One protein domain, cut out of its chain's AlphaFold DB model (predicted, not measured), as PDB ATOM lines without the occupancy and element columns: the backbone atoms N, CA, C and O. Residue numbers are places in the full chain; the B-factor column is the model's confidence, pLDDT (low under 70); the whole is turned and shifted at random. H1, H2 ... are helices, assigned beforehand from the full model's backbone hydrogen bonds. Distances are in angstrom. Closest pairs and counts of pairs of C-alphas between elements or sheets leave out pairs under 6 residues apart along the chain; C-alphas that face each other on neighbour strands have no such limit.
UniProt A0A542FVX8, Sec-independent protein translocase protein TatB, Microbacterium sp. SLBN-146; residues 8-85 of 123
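AT A GLANCE: This is residues 8 to 85 of the 123 residues of the protein "Sec-independent protein translocase protein TatB" of Microbacterium sp. SLBN-146 (UniProt A0A542FVX8). What shape is this? Short helix H1 and long helix H2 meet near their ends as an L, and a long unnamed stretch leads from H2's far end to lone helix H3, with no packed core. What is printed? The printed part has 78 residues, three named helices in the order H1, H2, H3 and no named strand: all helix. How spread is it? It is extended and flat, with a radius of gyration of the C-alphas of 21.9 A and spans of 64 by 36 by 12 A.

IN THESE COORDINATES: Where is H1? It holds residues 8 to 21, from C-alpha 8 at (203.106, 221.868, 38.010). What follows? H2, residues 26 to 55, is 42.8 A long; H3, residues 74 to 83, ends at C-alpha 83 at (171.528, 197.033, 71.406).

HOW THE PARTS SIT: How does H1 stand to H2? They are close but not clearly touching, about perpendicular at 78 degrees; their closest C-alphas, of Ala 18 and Leu 26, are 6.5 A apart. And H3? It is apart from H1 and H2. Are the helix backbones complete? In H1, H2 and H3 every O i to N i+4 pair is within hydrogen-bond range.

THE WHOLE: How far does it reach? The two farthest C-alphas, of Glu 24 and Asp 85, are 66.1 A apart. Which link is long? H2 to H3, 18 residues; the printed part has no cut. Where is confidence low? Residues 55 to 85 have pLDDT under 70.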
ATOM      1  N   GLU A   8     202.344 220.729  38.533       94.31
ATOM      2  CA  GLU A   8     203.106 221.868  38.010       94.31
ATOM      3  C   GLU A   8     203.403 222.923  39.085       94.31
ATOM      4  O   GLU A   8     204.540 223.364  39.236       94.31
ATOM      5  N   LYS A   9     202.403 223.299  39.888       94.06
ATOM      6  CA  LYS A   9     202.581 224.292  40.953       94.06
ATOM      7  C   LYS A   9     203.432 223.762  42.098       94.06
ATOM      8  O   LYS A   9     204.204 224.525  42.665       94.06
ATOM      9  N   LEU A  10     203.332 222.471  42.421       94.81
ATOM     10  CA  LEU A  10     204.225 221.844  43.398       94.81
ATOM     11  C   LEU A  10     205.683 221.870  42.921       94.81
ATOM     12  O   LEU A  10     206.564 222.200  43.710       94.81
ATOM     13  N   LEU A  11     205.937 221.601  41.634       95.19
ATOM     14  CA  LEU A  11     207.273 221.734  41.047       95.19
ATOM     15  C   LEU A  11     207.771 223.183  41.088       95.19
ATOM     16  O   LEU A  11     208.913 223.413  41.478       95.19
ATOM     17  N   LEU A  12     206.918 224.156  40.753       95.69
ATOM     18  CA  LEU A  12     207.267 225.577  40.822       95.69
ATOM     19  C   LEU A  12     207.628 226.006  42.252       95.69
ATOM     20  O   LEU A  12     208.643 226.665  42.460       95.69
ATOM     21  N   ILE A  13     206.838 225.595  43.246       95.19
ATOM     22  CA  ILE A  13     207.125 225.864  44.662       95.19
ATOM     23  C   ILE A  13     208.446 225.205  45.072       95.19
ATOM     24  O   ILE A  13     209.265 225.842  45.732       95.19
ATOM     25  N   GLY A  14     208.682 223.958  44.654       94.56
ATOM     26  CA  GLY A  14     209.940 223.254  44.903       94.56
ATOM     27  C   GLY A  14     211.148 223.978  44.307       94.56
ATOM     28  O   GLY A  14     212.168 224.120  44.978       94.56
ATOM     29  N   LEU A  15     211.018 224.502  43.086       95.69
ATOM     30  CA  LEU A  15     212.063 225.282  42.424       95.69
ATOM     31  C   LEU A  15     212.356 226.591  43.172       95.69
ATOM     32  O   LEU A  15     213.517 226.915  43.413       95.69
ATOM     33  N   ILE A  16     211.314 227.321  43.583       96.25
ATOM     34  CA  ILE A  16     211.466 228.555  44.368       96.25
ATOM     35  C   ILE A  16     212.141 228.246  45.707       96.25
ATOM     36  O   ILE A  16     213.091 228.926  46.088       96.25
ATOM     37  N   ALA A  17     211.707 227.194  46.401       94.94
ATOM     38  CA  ALA A  17     212.320 226.763  47.652       94.94
ATOM     39  C   ALA A  17     213.801 226.389  47.464       94.94
ATOM     40  O   ALA A  17     214.637 226.783  48.276       94.94
ATOM     41  N   ALA A  18     214.142 225.695  46.371       94.44
ATOM     42  CA  ALA A  18     215.523 225.382  46.012       94.44
ATOM     43  C   ALA A  18     216.368 226.629  45.783       94.44
ATOM     44  O   ALA A  18     217.520 226.661  46.202       94.44
ATOM     45  N   PHE A  19     215.807 227.663  45.161       95.69
ATOM     46  CA  PHE A  19     216.512 228.920  44.950       95.69
ATOM     47  C   PHE A  19     216.730 229.690  46.260       95.69
ATOM     48  O   PHE A  19     217.835 230.156  46.520       95.69
ATOM     49  N   VAL A  20     215.705 229.771  47.117       95.00
ATOM     50  CA  VAL A  20     215.765 230.477  48.411       95.00
ATOM     51  C   VAL A  20     216.738 229.807  49.385       95.00
ATOM     52  O   VAL A  20     217.498 230.487  50.069       95.00
ATOM     53  N   ILE A  21     216.721 228.474  49.460       92.69
ATOM     54  CA  ILE A  21     217.589 227.695  50.359       92.69
ATOM     55  C   ILE A  21     218.987 227.493  49.747       92.69
ATOM     56  O   ILE A  21     219.978 227.376  50.470       92.69
ATOM     57  N   GLY A  22     219.066 227.447  48.419       93.56
ATOM     58  CA  GLY A  22     220.234 227.049  47.642       93.56
ATOM     59  C   GLY A  22     220.170 225.563  47.244       93.56
ATOM     60  O   GLY A  22     220.017 224.699  48.119       93.56
ATOM     61  N   PRO A  23     220.341 225.219  45.950       90.31
ATOM     62  CA  PRO A  23     220.206 223.844  45.464       90.31
ATOM     63  C   PRO A  23     221.265 222.903  46.047       90.31
ATOM     64  O   PRO A  23     220.998 221.722  46.226       90.31
ATOM     65  N   GLU A  24     222.436 223.421  46.420       93.00
ATOM     66  CA  GLU A  24     223.494 222.632  47.065       93.00
ATOM     67  C   GLU A  24     223.157 222.243  48.511       93.00
ATOM     68  O   GLU A  24     223.632 221.229  49.019       93.00
ATOM     69  N   ARG A  25     222.317 223.032  49.195       93.31
ATOM     70  CA  ARG A  25     221.963 222.806  50.605       93.31
ATOM     71  C   ARG A  25     220.734 221.914  50.761       93.31
ATOM     72  O   ARG A  25     220.606 221.232  51.777       93.31
ATOM     73  N   LEU A  26     219.847 221.884  49.765       93.00
ATOM     74  CA  LEU A  26     218.629 221.069  49.790       93.00
ATOM     75  C   LEU A  26     218.876 219.571  50.055       93.00
ATOM     76  O   LEU A  26     218.216 219.041  50.951       93.00
ATOM     77  N   PRO A  27     219.806 218.881  49.360       92.50
ATOM     78  CA  PRO A  27     220.063 217.461  49.596       92.50
ATOM     79  C   PRO A  27     220.473 217.196  51.044       92.50
ATOM     80  O   PRO A  27     219.952 216.289  51.685       92.50
ATOM     81  N   ARG A  28     221.320 218.068  51.602       94.19
ATOM     82  CA  ARG A  28     221.775 217.975  52.989       94.19
ATOM     83  C   ARG A  28     220.625 218.103  53.988       94.19
ATOM     84  O   ARG A  28     220.557 217.346  54.953       94.19
ATOM     85  N   TYR A  29     219.704 219.043  53.773       94.06
ATOM     86  CA  TYR A  29     218.522 219.176  54.629       94.06
ATOM     87  C   TYR A  29     217.549 218.003  54.469       94.06
ATOM     88  O   TYR A  29     216.999 217.537  55.468       94.06
ATOM     89  N   ALA A  30     217.374 217.488  53.251       94.56
ATOM     90  CA  ALA A  30     216.555 216.308  52.996       94.56
ATOM     91  C   ALA A  30     217.122 215.057  53.695       94.56
ATOM     92  O   ALA A  30     216.371 214.318  54.329       94.56
ATOM     93  N   GLU A  31     218.443 214.857  53.666       96.44
ATOM     94  CA  GLU A  31     219.137 213.797  54.413       96.44
ATOM     95  C   GLU A  31     218.917 213.915  55.926       96.44
ATOM     96  O   GLU A  31     218.628 212.920  56.603       96.44
ATOM     97  N   ASN A  32     219.016 215.136  56.459       96.31
ATOM     98  CA  ASN A  32     218.789 215.403  57.877       96.31
ATOM     99  C   ASN A  32     217.342 215.090  58.275       96.31
ATOM    100  O   ASN A  32     217.113 214.418  59.281       96.31
ATOM    101  N   LEU A  33     216.367 215.511  57.464       96.75
ATOM    102  CA  LEU A  33     214.951 215.224  57.687       96.75
ATOM    103  C   LEU A  33     214.647 213.726  57.576       96.75
ATOM    104  O   LEU A  33     213.893 213.185  58.387       96.75
ATOM    105  N   ALA A  34     215.249 213.034  56.608       96.88
ATOM    106  CA  ALA A  34     215.082 211.595  56.439       96.88
ATOM    107  C   ALA A  34     215.634 210.835  57.651       96.88
ATOM    108  O   ALA A  34     214.957 209.972  58.211       96.88
ATOM    109  N   THR A  35     216.837 211.196  58.103       97.38
ATOM    110  CA  THR A  35     217.445 210.640  59.317       97.38
ATOM    111  C   THR A  35     216.592 210.927  60.551       97.38
ATOM    112  O   THR A  35     216.362 210.028  61.358       97.38
ATOM    113  N   PHE A  36     216.078 212.150  60.689       98.00
ATOM    114  CA  PHE A  36     215.189 212.524  61.788       98.00
ATOM    115  C   PHE A  36     213.899 211.702  61.781       98.00
ATOM    116  O   PHE A  36     213.518 211.149  62.807       98.00
ATOM    117  N   THR A  37     213.271 211.541  60.616       97.38
ATOM    118  CA  THR A  37     212.033 210.765  60.464       97.38
ATOM    119  C   THR A  37     212.243 209.293  60.813       97.38
ATOM    120  O   THR A  37     211.406 208.699  61.490       97.38
ATOM    121  N   LYS A  38     213.376 208.702  60.409       97.12
ATOM    122  CA  LYS A  38     213.746 207.330  60.797       97.12
ATOM    123  C   LYS A  38     213.876 207.203  62.312       97.12
ATOM    124  O   LYS A  38     213.192 206.379  62.908       97.12
ATOM    125  N   ARG A  39     214.646 208.094  62.943       97.12
ATOM    126  CA  ARG A  39     214.815 208.121  64.405       97.12
ATOM    127  C   ARG A  39     213.491 208.315  65.140       97.12
ATOM    128  O   ARG A  39     213.251 207.652  66.142       97.12
ATOM    129  N   ALA A  40     212.627 209.196  64.641       97.56
ATOM    130  CA  ALA A  40     211.301 209.418  65.202       97.56
ATOM    131  C   ALA A  40     210.434 208.155  65.102       97.56
ATOM    132  O   ALA A  40     209.791 207.776  66.078       97.56
ATOM    133  N   ARG A  41     210.456 207.457  63.958       95.81
ATOM    134  CA  ARG A  41     209.758 206.175  63.790       95.81
ATOM    135  C   ARG A  41     210.297 205.104  64.736       95.81
ATOM    136  O   ARG A  41     209.490 204.426  65.367       95.81
ATOM    137  N   ASP A  42     211.613 204.984  64.873       96.25
ATOM    138  CA  ASP A  42     212.231 204.020  65.790       96.25
ATOM    139  C   ASP A  42     211.855 204.329  67.242       96.25
ATOM    140  O   ASP A  42     211.490 203.434  68.000       96.25
ATOM    141  N   TRP A  43     211.866 205.608  67.626       95.75
ATOM    142  CA  TRP A  43     211.452 206.048  68.956       95.75
ATOM    143  C   TRP A  43     209.987 205.707  69.250       95.75
ATOM    144  O   TRP A  43     209.705 205.116  70.290       95.75
ATOM    145  N   VAL A  44     209.074 205.982  68.311       95.25
ATOM    146  CA  VAL A  44     207.652 205.616  68.429       95.25
ATOM    147  C   VAL A  44     207.475 204.099  68.517       95.25
ATOM    148  O   VAL A  44     206.703 203.621  69.345       95.25
ATOM    149  N   SER A  45     208.202 203.328  67.704       92.44
ATOM    150  CA  SER A  45     208.147 201.863  67.743       92.44
ATOM    151  C   SER A  45     208.612 201.325  69.095       92.44
ATOM    152  O   SER A  45     207.940 200.490  69.687       92.44
ATOM    153  N   ASN A  46     209.727 201.839  69.613       92.69
ATOM    154  CA  ASN A  46     210.282 201.425  70.899       92.69
ATOM    155  C   ASN A  46     209.377 201.815  72.071       92.69
ATOM    156  O   ASN A  46     209.211 201.027  73.000       92.69
ATOM    157  N   ALA A  47     208.788 203.012  72.035       89.94
ATOM    158  CA  ALA A  47     207.809 203.442  73.026       89.94
ATOM    159  C   ALA A  47     206.585 202.517  73.020       89.94
ATOM    160  O   ALA A  47     206.166 202.060  74.078       89.94
ATOM    161  N   ARG A  48     206.073 202.158  71.832       82.75
ATOM    162  CA  ARG A  48     204.971 201.197  71.691       82.75
ATOM    163  C   ARG A  48     205.324 199.827  72.271       82.75
ATOM    164  O   ARG A  48     204.486 199.241  72.944       82.75
ATOM    165  N   THR A  49     206.540 199.332  72.028       86.75
ATOM    166  CA  THR A  49     207.009 198.056  72.589       86.75
ATOM    167  C   THR A  49     207.046 198.102  74.115       86.75
ATOM    168  O   THR A  49     206.436 197.253  74.743       86.75
ATOM    169  N   ARG A  50     207.650 199.136  74.720       84.44
ATOM    170  CA  ARG A  50     207.716 199.264  76.190       84.44
ATOM    171  C   ARG A  50     206.339 199.369  76.841       84.44
ATOM    172  O   ARG A  50     206.090 198.712  77.838       84.44
ATOM    173  N   VAL A  51     205.438 200.161  76.253       82.38
ATOM    174  CA  VAL A  51     204.051 200.278  76.736       82.38
ATOM    175  C   VAL A  51     203.338 198.928  76.661       82.38
ATOM    176  O   VAL A  51     202.651 198.553  77.604       82.38
ATOM    177  N   LYS A  52     203.538 198.172  75.574       79.19
ATOM    178  CA  LYS A  52     202.991 196.817  75.432       79.19
ATOM    179  C   LYS A  52     203.568 195.845  76.473       79.19
ATOM    180  O   LYS A  52     202.823 195.029  77.003       79.19
ATOM    181  N   ASP A  53     204.863 195.938  76.758       80.12
ATOM    182  CA  ASP A  53     205.547 195.059  77.712       80.12
ATOM    183  C   ASP A  53     205.127 195.339  79.169       80.12
ATOM    184  O   ASP A  53     205.010 194.407  79.960       80.12
ATOM    185  N   GLU A  54     204.871 196.605  79.526       74.31
ATOM    186  CA  GLU A  54     204.504 197.014  80.893       74.31
ATOM    187  C   GLU A  54     202.999 196.926  81.189       74.31
ATOM    188  O   GLU A  54     202.619 196.656  82.326       74.31
ATOM    189  N   MET A  55     202.133 197.145  80.194       65.94
ATOM    190  CA  MET A  55     200.677 197.100  80.384       65.94
ATOM    191  C   MET A  55     200.048 195.737  80.057       65.94
ATOM    192  O   MET A  55     198.862 195.543  80.315       65.94
ATOM    193  N   GLY A  56     200.827 194.782  79.537       61.66
ATOM    194  CA  GLY A  56     200.330 193.461  79.158       61.66
ATOM    195  C   GLY A  56     199.387 193.491  77.948       61.66
ATOM    196  O   GLY A  56     199.047 194.545  77.406       61.66
ATOM    197  N   ASP A  57     198.975 192.303  77.498       57.91
ATOM    198  CA  ASP A  57     198.130 192.086  76.309       57.91
ATOM    199  C   ASP A  57     196.777 192.833  76.362       57.91
ATOM    200  O   ASP A  57     196.153 193.043  75.325       57.91
ATOM    201  N   ASP A  58     196.381 193.348  77.532       53.97
ATOM    202  CA  ASP A  58     195.169 194.149  77.755       53.97
ATOM    203  C   ASP A  58     195.208 195.548  77.095       53.97
ATOM    204  O   ASP A  58     194.171 196.191  76.939       53.97
ATOM    205  N   PHE A  59     196.376 196.029  76.644       52.03
ATOM    206  CA  PHE A  59     196.499 197.259  75.834       52.03
ATOM    207  C   PHE A  59     196.565 197.013  74.320       52.03
ATOM    208  O   PHE A  59     196.659 197.966  73.536       52.03
ATOM    209  N   SER A  60     196.509 195.751  73.881       55.44
ATOM    210  CA  SER A  60     196.435 195.411  72.455       55.44
ATOM    211  C   SER A  60     195.105 195.850  71.815       55.44
ATOM    212  O   SER A  60     195.086 196.168  70.623       55.44
ATOM    213  N   ASP A  61     194.061 195.996  72.639       52.59
ATOM    214  CA  ASP A  61     192.695 196.365  72.257       52.59
ATOM    215  C   ASP A  61     192.323 197.830  72.534       52.59
ATOM    216  O   ASP A  61     191.202 198.242  72.228       52.59
ATOM    217  N   VAL A  62     193.245 198.666  73.043       53.22
ATOM    218  CA  VAL A  62     193.021 200.124  73.129       53.22
ATOM    219  C   VAL A  62     193.170 200.735  71.739       53.22
ATOM    220  O   VAL A  62     194.182 201.321  71.372       53.22
ATOM    221  N   ASP A  63     192.167 200.461  70.918       54.81
ATOM    222  CA  ASP A  63     191.438 201.353  70.031       54.81
ATOM    223  C   ASP A  63     192.202 202.539  69.391       54.81
ATOM    224  O   ASP A  63     191.685 203.636  69.209       54.81
ATOM    225  N   TRP A  64     193.431 202.318  68.915       51.09
ATOM    226  CA  TRP A  64     194.146 203.274  68.048       51.09
ATOM    227  C   TRP A  64     193.404 203.543  66.726       51.09
ATOM    228  O   TRP A  64     193.741 204.471  65.992       51.09
ATOM    229  N   LYS A  65     192.402 202.713  66.417       53.50
ATOM    230  CA  LYS A  65     191.540 202.787  65.240       53.50
ATOM    231  C   LYS A  65     190.338 203.718  65.450       53.50
ATOM    232  O   LYS A  65     189.922 204.346  64.484       53.50
ATOM    233  N   THR A  66     189.828 203.887  66.673       53.50
ATOM    234  CA  THR A  66     188.847 204.953  66.987       53.50
ATOM    235  C   THR A  66     189.470 206.338  67.095       53.50
ATOM    236  O   THR A  66     188.761 207.330  66.939       53.50
ATOM    237  N   LEU A  67     190.789 206.427  67.290       53.56
ATOM    238  CA  LEU A  67     191.531 207.689  67.201       53.56
ATOM    239  C   LEU A  67     191.894 208.086  65.757       53.56
ATOM    240  O   LEU A  67     192.431 209.175  65.554       53.56
ATOM    241  N   ASP A  68     191.596 207.254  64.752       57.62
ATOM    242  CA  ASP A  68     191.658 207.648  63.341       57.62
ATOM    243  C   ASP A  68     190.378 208.438  62.988       57.62
ATOM    244  O   ASP A  68     189.293 207.847  62.926       57.62
ATOM    245  N   PRO A  69     190.455 209.758  62.708       56.34
ATOM    246  CA  PRO A  69     189.287 210.596  62.417       56.34
ATOM    247  C   PRO A  69     188.466 210.117  61.214       56.34
ATOM    248  O   PRO A  69     187.340 210.565  61.006       56.34
ATOM    249  N   ARG A  70     189.033 209.237  60.383       59.09
ATOM    250  CA  ARG A  70     188.383 208.684  59.190       59.09
ATOM    251  C   ARG A  70     187.617 207.393  59.471       59.09
ATOM    252  O   ARG A  70     186.876 206.950  58.599       59.09
ATOM    253  N   GLN A  71     187.810 206.788  60.643       58.66
ATOM    254  CA  GLN A  71     187.236 205.491  61.019       58.66
ATOM    255  C   GLN A  71     186.299 205.569  62.232       58.66
ATOM    256  O   GLN A  71     185.861 204.533  62.733       58.66
ATOM    257  N   TYR A  72     185.923 206.780  62.656       52.66
ATOM    258  CA  TYR A  72     184.772 207.015  63.529       52.66
ATOM    259  C   TYR A  72     183.486 206.700  62.751       52.66
ATOM    260  O   TYR A  72     182.836 207.578  62.189       52.66
ATOM    261  N   ASP A  73     183.191 205.410  62.605       55.66
ATOM    262  CA  ASP A  73     182.089 204.915  61.793       55.66
ATOM    263  C   ASP A  73     180.770 205.157  62.555       55.66
ATOM    264  O   ASP A  73     180.490 204.468  63.544       55.66
ATOM    265  N   PRO A  74     179.933 206.130  62.142       60.84
ATOM    266  CA  PRO A  74     178.761 206.570  62.909       60.84
ATOM    267  C   PRO A  74     177.743 205.445  63.135       60.84
ATOM    268  O   PRO A  74     176.925 205.492  64.052       60.84
ATOM    269  N   ARG A  75     177.812 204.390  62.317       59.59
ATOM    270  CA  ARG A  75     176.968 203.197  62.421       59.59
ATOM    271  C   ARG A  75     177.240 202.392  63.690       59.59
ATOM    272  O   ARG A  75     176.327 201.719  64.159       59.59
ATOM    273  N   ARG A  76     178.461 202.438  64.236       63.84
ATOM    274  CA  ARG A  76     178.817 201.727  65.472       63.84
ATOM    275  C   ARG A  76     178.142 202.368  66.689       63.84
ATOM    276  O   ARG A  76     177.500 201.653  67.442       63.84
ATOM    277  N   ILE A  77     178.151 203.699  66.775       60.84
ATOM    278  CA  ILE A  77     177.492 204.479  67.842       60.84
ATOM    279  C   ILE A  77     175.982 204.219  67.867       60.84
ATOM    280  O   ILE A  77     175.389 204.043  68.924       60.84
ATOM    281  N   ILE A  78     175.351 204.148  66.688       63.25
ATOM    282  CA  ILE A  78     173.912 203.868  66.573       63.25
ATOM    283  C   ILE A  78     173.598 202.430  66.993       63.25
ATOM    284  O   ILE A  78     172.582 202.201  67.631       63.25
ATOM    285  N   ARG A  79     174.443 201.452  66.645       67.56
ATOM    286  CA  ARG A  79     174.247 200.051  67.052       67.56
ATOM    287  C   ARG A  79     174.437 199.864  68.550       67.56
ATOM    288  O   ARG A  79     173.640 199.158  69.147       67.56
ATOM    289  N   GLU A  80     175.437 200.512  69.139       62.94
ATOM    290  CA  GLU A  80     175.625 200.542  70.593       62.94
ATOM    291  C   GLU A  80     174.399 201.182  71.276       62.94
ATOM    292  O   GLU A  80     173.862 200.599  72.207       62.94
ATOM    293  N   ALA A  81     173.837 202.267  70.726       63.06
ATOM    294  CA  ALA A  81     172.588 202.859  71.225       63.06
ATOM    295  C   ALA A  81     171.320 202.006  70.988       63.06
ATOM    296  O   ALA A  81     170.301 202.247  71.627       63.06
ATOM    297  N   LEU A  82     171.349 201.044  70.056       60.22
ATOM    298  CA  LEU A  82     170.190 200.218  69.687       60.22
ATOM    299  C   LEU A  82     170.210 198.824  70.334       60.22
ATOM    300  O   LEU A  82     169.158 198.203  70.455       60.22
ATOM    301  N   LEU A  83     171.389 198.308  70.696       59.94
ATOM    302  CA  LEU A  83     171.528 197.033  71.406       59.94
ATOM    303  C   LEU A  83     171.422 197.184  72.928       59.94
ATOM    304  O   LEU A  83     171.035 196.214  73.575       59.94
ATOM    305  N   ASP A  84     171.736 198.361  73.481       58.47
ATOM    306  CA  ASP A  84     171.777 198.591  74.933       58.47
ATOM    307  C   ASP A  84     170.497 199.228  75.510       58.47
ATOM    308  O   ASP A  84     170.450 199.538  76.697       58.47
ATOM    309  N   ASP A  85     169.432 199.406  74.713       51.38
ATOM    310  CA  ASP A  85     168.156 199.898  75.243       51.38
ATOM    311  C   ASP A  85     166.922 199.274  74.571       51.38
ATOM    312  O   ASP A  85     166.573 199.539  73.419       51.38
TER     313      ASP A  85